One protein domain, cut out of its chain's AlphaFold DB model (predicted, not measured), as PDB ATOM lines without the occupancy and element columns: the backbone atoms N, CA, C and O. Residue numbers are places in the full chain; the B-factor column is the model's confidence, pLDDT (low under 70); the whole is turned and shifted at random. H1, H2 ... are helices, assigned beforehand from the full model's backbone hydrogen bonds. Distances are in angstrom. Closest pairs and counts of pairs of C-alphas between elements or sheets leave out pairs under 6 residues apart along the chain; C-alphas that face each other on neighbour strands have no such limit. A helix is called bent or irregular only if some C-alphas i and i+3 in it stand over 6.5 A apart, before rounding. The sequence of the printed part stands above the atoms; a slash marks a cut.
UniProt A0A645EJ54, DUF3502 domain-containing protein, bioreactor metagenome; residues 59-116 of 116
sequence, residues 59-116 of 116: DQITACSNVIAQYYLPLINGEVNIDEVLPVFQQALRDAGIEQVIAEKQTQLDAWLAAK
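This is residues 59 to 116 of the 116 residues of the protein "DUF3502 domain-containing protein" of bioreactor metagenome (UniProt A0A645EJ54). Two helices, H1 and H2, lie side by side as a helical hairpin, and a third, H3, leaves it as a long arm; residues 102 to 116 stick out. With this arm the spans are 44 by 22 by 16 A. The printed part has 58 residues with three named helices, in the order H1, H2, H3, and is all helix and loose, with a radius of gyration of the C-alphas of 14.3 A.

H1, residues 59 to 76, and H2, residues 82 to 95, touch as a hairpin, at a shallow tilt of 5 degrees, opposite ways; their closest C-alphas, of Cys 64 and Leu 93, are 5.7 A apart. H1 is irregular, with C-alphas 70 and 73 7.7 A apart, and has a kink of 46 degrees near residue 70. H3, residues 98 to 114, touches H1 with residues 98 to 101 alone, about perpendicular at 75 degrees; the closest C-alphas, of Cys 64 and Ile 98, are 6.5 A apart. H2 and H3 meet only through their link. O i to N i+4 pairs are within hydrogen-bond range throughout H3, in 12 of 14 in H1 and 8 of 10 in H2.

H1 begins at C-alpha 59 (15.709, 41.004, 19.080) and is 24.8 A long. H2 is 19.5 A long. H3, 24.3 A, ends at C-alpha 114 (-10.574, 38.680, 11.097).

The two farthest C-alphas, of Asn 81 and Ala 115, are 43.9 A apart. Both links are tight. The printed part has no cut, and no printed residue is under 70 in pLDDT.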
ATOM      1  N   ASP A  59      14.487  41.688  18.646       98.38
ATOM      2  CA  ASP A  59      15.709  41.004  19.080       98.38
ATOM      3  C   ASP A  59      15.836  39.622  18.421       98.38
ATOM      4  O   ASP A  59      16.887  39.273  17.881       98.38
ATOM      5  N   GLN A  60      14.741  38.859  18.379       98.56
ATOM      6  CA  GLN A  60      14.668  37.540  17.746       98.56
ATOM      7  C   GLN A  60      14.845  37.648  16.230       98.56
ATOM      8  O   GLN A  60      15.540  36.829  15.632       98.56
ATOM      9  N   ILE A  61      14.282  38.684  15.594       98.25
ATOM     10  CA  ILE A  61      14.514  38.979  14.172       98.25
ATOM     11  C   ILE A  61      16.000  39.224  13.904       98.25
ATOM     12  O   ILE A  61      16.553  38.677  12.945       98.25
ATOM     13  N   THR A  62      16.661  40.002  14.760       98.31
ATOM     14  CA  THR A  62      18.098  40.280  14.644       98.31
ATOM     15  C   THR A  62      18.920  39.003  14.825       98.31
ATOM     16  O   THR A  62      19.778  38.697  13.994       98.31
ATOM     17  N   ALA A  63      18.623  38.207  15.854       98.38
ATOM     18  CA  ALA A  63      19.296  36.936  16.109       98.38
ATOM     19  C   ALA A  63      19.119  35.945  14.944       98.38
ATOM     20  O   ALA A  63      20.102  35.393  14.447       98.38
ATOM     21  N   CYS A  64      17.895  35.781  14.436       98.31
ATOM     22  CA  CYS A  64      17.606  34.921  13.285       98.31
ATOM     23  C   CYS A  64      18.309  35.407  12.010       98.31
ATOM     24  O   CYS A  64      18.788  34.587  11.229       98.31
ATOM     25  N   SER A  65      18.424  36.723  11.806       98.06
ATOM     26  CA  SER A  65      19.133  37.296  10.651       98.06
ATOM     27  C   SER A  65      20.616  36.913  10.643       98.06
ATOM     28  O   SER A  65      21.157  36.576   9.590       98.06
ATOM     29  N   ASN A  66      21.256  36.876  11.816       98.12
ATOM     30  CA  ASN A  66      22.644  36.425  11.944       98.12
ATOM     31  C   ASN A  66      22.799  34.939  11.594       98.12
ATOM     32  O   ASN A  66      23.753  34.569  10.915       98.12
ATOM     33  N   VAL A  67      21.849  34.095  12.008       98.12
ATOM     34  CA  VAL A  67      21.840  32.667  11.651       98.12
ATOM     35  C   VAL A  67      21.633  32.485  10.141       98.12
ATOM     36  O   VAL A  67      22.361  31.730   9.501       98.12
ATOM     37  N   ILE A  68      20.692  33.216   9.534       97.88
ATOM     38  CA  ILE A  68      20.456  33.185   8.079       97.88
ATOM     39  C   ILE A  68      21.732  33.551   7.314       97.88
ATOM     40  O   ILE A  68      22.100  32.841   6.381       97.88
ATOM     41  N   ALA A  69      22.435  34.609   7.727       97.69
ATOM     42  CA  ALA A  69      23.671  35.044   7.080       97.69
ATOM     43  C   ALA A  69      24.777  33.971   7.089       97.69
ATOM     44  O   ALA A  69      25.611  33.953   6.187       97.69
ATOM     45  N   GLN A  70      24.779  33.074   8.080       95.81
ATOM     46  CA  GLN A  70      25.768  32.001   8.201       95.81
ATOM     47  C   GLN A  70      25.443  30.781   7.331       95.81
ATOM     48  O   GLN A  70      26.349  30.189   6.752       95.81
ATOM     49  N   TYR A  71      24.167  30.395   7.245       96.56
ATOM     50  CA  TYR A  71      23.785  29.084   6.703       96.56
ATOM     51  C   TYR A  71      23.008  29.134   5.386       96.56
ATOM     52  O   TYR A  71      23.051  28.174   4.617       96.56
ATOM     53  N   TYR A  72      22.279  30.216   5.105       96.06
ATOM     54  CA  TYR A  72      21.263  30.206   4.050       96.06
ATOM     55  C   TYR A  72      21.847  30.098   2.639       96.06
ATOM     56  O   TYR A  72      21.383  29.277   1.852       96.06
ATOM     57  N   LEU A  73      22.861  30.909   2.321       97.00
ATOM     58  CA  LEU A  73      23.411  31.002   0.965       97.00
ATOM     59  C   LEU A  73      24.018  29.680   0.449       97.00
ATOM     60  O   LEU A  73      23.605  29.237  -0.623       97.00
ATOM     61  N   PRO A  74      24.926  29.002   1.178       95.81
ATOM     62  CA  PRO A  74      25.447  27.719   0.711       95.81
ATOM     63  C   PRO A  74      24.353  26.642   0.631       95.81
ATOM     64  O   PRO A  74      24.386  25.793  -0.259       95.81
ATOM     65  N   LEU A  75      23.349  26.686   1.519       96.44
ATOM     66  CA  LEU A  75      22.247  25.724   1.531       96.44
ATOM     67  C   LEU A  75      21.325  25.892   0.316       96.44
ATOM     68  O   LEU A  75      21.004  24.904  -0.341       96.44
ATOM     69  N   ILE A  76      20.918  27.122  -0.013       95.56
ATOM     70  CA  ILE A  76      20.011  27.379  -1.143       95.56
ATOM     71  C   ILE A  76      20.689  27.153  -2.502       95.56
ATOM     72  O   ILE A  76      20.020  26.775  -3.462       95.56
ATOM     73  N   ASN A  77      22.012  27.327  -2.571       96.88
ATOM     74  CA  ASN A  77      22.805  27.062  -3.772       96.88
ATOM     75  C   ASN A  77      23.201  25.583  -3.933       96.88
ATOM     76  O   ASN A  77      23.746  25.214  -4.972       96.88
ATOM     77  N   GLY A  78      22.948  24.734  -2.929       95.75
ATOM     78  CA  GLY A  78      23.350  23.325  -2.955       95.75
ATOM     79  C   GLY A  78      24.864  23.107  -2.837       95.75
ATOM     80  O   GLY A  78      25.382  22.112  -3.334       95.75
ATOM     81  N   GLU A  79      25.582  24.031  -2.196       97.31
ATOM     82  CA  GLU A  79      27.040  23.968  -1.996       97.31
ATOM     83  C   GLU A  79      27.444  23.064  -0.816       97.31
ATOM     84  O   GLU A  79      28.622  22.756  -0.636       97.31
ATOM     85  N   VAL A  80      26.476  22.630  -0.005       96.88
ATOM     86  CA  VAL A  80      26.671  21.795   1.190       96.88
ATOM     87  C   VAL A  80      25.728  20.595   1.192       96.88
ATOM     88  O   VAL A  80      24.687  20.607   0.532       96.88
ATOM     89  N   ASN A  81      26.063  19.561   1.969       97.25
ATOM     90  CA  ASN A  81      25.164  18.430   2.180       97.25
ATOM     91  C   ASN A  81      23.923  18.879   2.975       97.25
ATOM     92  O   ASN A  81      24.023  19.272   4.139       97.25
ATOM     93  N   ILE A  82      22.751  18.806   2.344       96.62
ATOM     94  CA  ILE A  82      21.486  19.229   2.947       96.62
ATOM     95  C   ILE A  82      21.127  18.403   4.185       96.62
ATOM     96  O   ILE A  82      20.661  18.978   5.167       96.62
ATOM     97  N   ASP A  83      21.400  17.097   4.176       97.44
ATOM     98  CA  ASP A  83      21.031  16.192   5.272       97.44
ATOM     99  C   ASP A  83      21.847  16.467   6.545       97.44
ATOM    100  O   ASP A  83      21.408  16.163   7.652       97.44
ATOM    101  N   GLU A  84      23.017  17.092   6.397       96.56
ATOM    102  CA  GLU A  84      23.893  17.476   7.505       96.56
ATOM    103  C   GLU A  84      23.632  18.912   7.973       96.56
ATOM    104  O   GLU A  84      23.533  19.171   9.173       96.56
ATOM    105  N   VAL A  85      23.511  19.862   7.039       97.38
ATOM    106  CA  VAL A  85      23.486  21.295   7.372       97.38
ATOM    107  C   VAL A  85      22.079  21.807   7.680       97.38
ATOM    108  O   VAL A  85      21.927  22.671   8.546       97.38
ATOM    109  N   LEU A  86      21.032  21.280   7.033       97.38
ATOM    110  CA  LEU A  86      19.660  21.744   7.268       97.38
ATOM    111  C   LEU A  86      19.204  21.543   8.728       97.38
ATOM    112  O   LEU A  86      18.649  22.494   9.285       97.38
ATOM    113  N   PRO A  87      19.451  20.391   9.389       98.19
ATOM    114  CA  PRO A  87      19.088  20.221  10.798       98.19
ATOM    115  C   PRO A  87      19.809  21.211  11.721       98.19
ATOM    116  O   PRO A  87      19.190  21.773  12.623       98.19
ATOM    117  N   VAL A  88      21.096  21.476  11.465       98.00
ATOM    118  CA  VAL A  88      21.902  22.437  12.238       98.00
ATOM    119  C   VAL A  88      21.357  23.855  12.075       98.00
ATOM    120  O   VAL A  88      21.150  24.552  13.065       98.00
ATOM    121  N   PHE A  89      21.054  24.266  10.839       98.19
ATOM    122  CA  PHE A  89      20.462  25.572  10.555       98.19
ATOM    123  C   PHE A  89      19.105  25.752  11.248       98.19
ATOM    124  O   PHE A  89      18.862  26.777  11.886       98.19
ATOM    125  N   GLN A  90      18.228  24.746  11.172       98.19
ATOM    126  CA  GLN A  90      16.924  24.790  11.835       98.19
ATOM    127  C   GLN A  90      17.050  24.884  13.356       98.19
ATOM    128  O   GLN A  90      16.304  25.641  13.974       98.19
ATOM    129  N   GLN A  91      17.982  24.144  13.963       98.56
ATOM    130  CA  GLN A  91      18.218  24.234  15.400       98.56
ATOM    131  C   GLN A  91      18.739  25.620  15.789       98.56
ATOM    132  O   GLN A  91      18.184  26.237  16.691       98.56
ATOM    133  N   ALA A  92      19.709  26.159  15.049       98.38
ATOM    134  CA  ALA A  92      20.232  27.500  15.293       98.38
ATOM    135  C   ALA A  92      19.144  28.586  15.179       98.38
ATOM    136  O   ALA A  92      19.122  29.523  15.973       98.38
ATOM    137  N   LEU A  93      18.198  28.453  14.239       98.56
ATOM    138  CA  LEU A  93      17.038  29.350  14.147       98.56
ATOM    139  C   LEU A  93      16.113  29.234  15.368       98.56
ATOM    140  O   LEU A  93      15.630  30.252  15.866       98.56
ATOM    141  N   ARG A  94      15.859  28.015  15.863       98.56
ATOM    142  CA  ARG A  94      15.066  27.795  17.087       98.56
ATOM    143  C   ARG A  94      15.740  28.399  18.309       98.56
ATOM    144  O   ARG A  94      15.071  29.114  19.052       98.56
ATOM    145  N   ASP A  95      17.045  28.201  18.455       98.38
ATOM    146  CA  ASP A  95      17.844  28.784  19.538       98.38
ATOM    147  C   ASP A  95      17.856  30.322  19.464       98.38
ATOM    148  O   ASP A  95      17.843  30.999  20.491       98.38
ATOM    149  N   ALA A  96      17.798  30.884  18.252       98.25
ATOM    150  CA  ALA A  96      17.665  32.320  18.001       98.25
ATOM    151  C   ALA A  96      16.234  32.873  18.191       98.25
ATOM    152  O   ALA A  96      16.016  34.076  18.046       98.25
ATOM    153  N   GLY A  97      15.254  32.024  18.516       98.31
ATOM    154  CA  GLY A  97      13.888  32.443  18.831       98.31
ATOM    155  C   GLY A  97      12.926  32.515  17.642       98.31
ATOM    156  O   GLY A  97      11.912  33.208  17.741       98.31
ATOM    157  N   ILE A  98      13.180  31.795  16.539       98.50
ATOM    158  CA  ILE A  98      12.295  31.810  15.354       98.50
ATOM    159  C   ILE A  98      10.841  31.435  15.682       98.50
ATOM    160  O   ILE A  98       9.919  31.982  15.085       98.50
ATOM    161  N   GLU A  99      10.615  30.556  16.661       98.62
ATOM    162  CA  GLU A  99       9.266  30.136  17.064       98.62
ATOM    163  C   GLU A  99       8.449  31.309  17.635       98.62
ATOM    164  O   GLU A  99       7.248  31.406  17.392       98.62
ATOM    165  N   GLN A 100       9.097  32.257  18.326       98.50
ATOM    166  CA  GLN A 100       8.436  33.467  18.833       98.50
ATOM    167  C   GLN A 100       8.043  34.397  17.682       98.50
ATOM    168  O   GLN A 100       6.935  34.928  17.661       98.50
ATOM    169  N   VAL A 101       8.918  34.538  16.679       98.56
ATOM    170  CA  VAL A 101       8.631  35.312  15.461       98.56
ATOM    171  C   VAL A 101       7.461  34.704  14.686       98.56
ATOM    172  O   VAL A 101       6.598  35.435  14.199       98.56
ATOM    173  N   ILE A 102       7.418  33.373  14.565       98.44
ATOM    174  CA  ILE A 102       6.328  32.652  13.896       98.44
ATOM    175  C   ILE A 102       5.008  32.867  14.645       98.44
ATOM    176  O   ILE A 102       4.015  33.227  14.015       98.44
ATOM    177  N   ALA A 103       5.000  32.700  15.970       98.69
ATOM    178  CA  ALA A 103       3.803  32.870  16.794       98.69
ATOM    179  C   ALA A 103       3.246  34.303  16.744       98.69
ATOM    180  O   ALA A 103       2.037  34.498  16.597       98.69
ATOM    181  N   GLU A 104       4.124  35.305  16.807       98.56
ATOM    182  CA  GLU A 104       3.735  36.714  16.713       98.56
ATOM    183  C   GLU A 104       3.168  37.038  15.325       98.56
ATOM    184  O   GLU A 104       2.082  37.605  15.198       98.56
ATOM    185  N   LYS A 105       3.846  36.598  14.255       98.19
ATOM    186  CA  LYS A 105       3.360  36.796  12.884       98.19
ATOM    187  C   LYS A 105       2.014  36.115  12.646       98.19
ATOM    188  O   LYS A 105       1.169  36.701  11.973       98.19
ATOM    189  N   GLN A 106       1.810  34.914  13.185       98.38
ATOM    190  CA  GLN A 106       0.535  34.208  13.084       98.38
ATOM    191  C   GLN A 106      -0.577  34.986  13.794       98.38
ATOM    192  O   GLN A 106      -1.621  35.224  13.199       98.38
ATOM    193  N   THR A 107      -0.317  35.466  15.012       98.31
ATOM    194  CA  THR A 107      -1.273  36.271  15.787       98.31
ATOM    195  C   THR A 107      -1.694  37.532  15.029       98.31
ATOM    196  O   THR A 107      -2.885  37.831  14.919       98.31
ATOM    197  N   GLN A 108      -0.732  38.252  14.446       98.38
ATOM    198  CA  GLN A 108      -1.015  39.444  13.644       98.38
ATOM    199  C   GLN A 108      -1.764  39.120  12.347       98.38
ATOM    200  O   GLN A 108      -2.671  39.860  11.961       98.38
ATOM    201  N   LEU A 109      -1.407  38.023  11.670       97.69
ATOM    202  CA  LEU A 109      -2.086  37.592  10.449       97.69
ATOM    203  C   LEU A 109      -3.541  37.201  10.733       97.69
ATOM    204  O   LEU A 109      -4.427  37.596   9.979       97.69
ATOM    205  N   ASP A 110      -3.794  36.482  11.826       97.81
ATOM    206  CA  ASP A 110      -5.139  36.078  12.242       97.81
ATOM    207  C   ASP A 110      -6.003  37.294  12.584       97.81
ATOM    208  O   ASP A 110      -7.133  37.408  12.106       97.81
ATOM    209  N   ALA A 111      -5.456  38.247  13.345       97.44
ATOM    210  CA  ALA A 111      -6.139  39.499  13.653       97.44
ATOM    211  C   ALA A 111      -6.459  40.310  12.383       97.44
ATOM    212  O   ALA A 111      -7.561  40.843  12.248       97.44
ATOM    213  N   TRP A 112      -5.526  40.373  11.428       97.62
ATOM    214  CA  TRP A 112      -5.726  41.063  10.153       97.62
ATOM    215  C   TRP A 112      -6.776  40.374   9.271       97.62
ATOM    216  O   TRP A 112      -7.607  41.053   8.673       97.62
ATOM    217  N   LEU A 113      -6.779  39.038   9.215       96.06
ATOM    218  CA  LEU A 113      -7.782  38.264   8.479       96.06
ATOM    219  C   LEU A 113      -9.181  38.410   9.085       96.06
ATOM    220  O   LEU A 113     -10.149  38.478   8.337       96.06
ATOM    221  N   ALA A 114      -9.296  38.479  10.414       95.75
ATOM    222  CA  ALA A 114     -10.574  38.680  11.097       95.75
ATOM    223  C   ALA A 114     -11.156  40.093  10.898       95.75
ATOM    224  O   ALA A 114     -12.362  40.285  11.040       95.75
ATOM    225  N   ALA A 115     -10.311  41.078  10.582       92.69
ATOM    226  CA  ALA A 115     -10.706  42.463  10.331       92.69
ATOM    227  C   ALA A 115     -11.035  42.764   8.851       92.69
ATOM    228  O   ALA A 115     -11.343  43.913   8.528       92.69
ATOM    229  N   LYS A 116     -10.935  41.769   7.960       79.19
ATOM    230  CA  LYS A 116     -11.089  41.890   6.503       79.19
ATOM    231  C   LYS A 116     -12.432  41.351   6.018       79.19
ATOM    232  O   LYS A 116     -13.007  41.999   5.114       79.19
TER     233      LYS A 116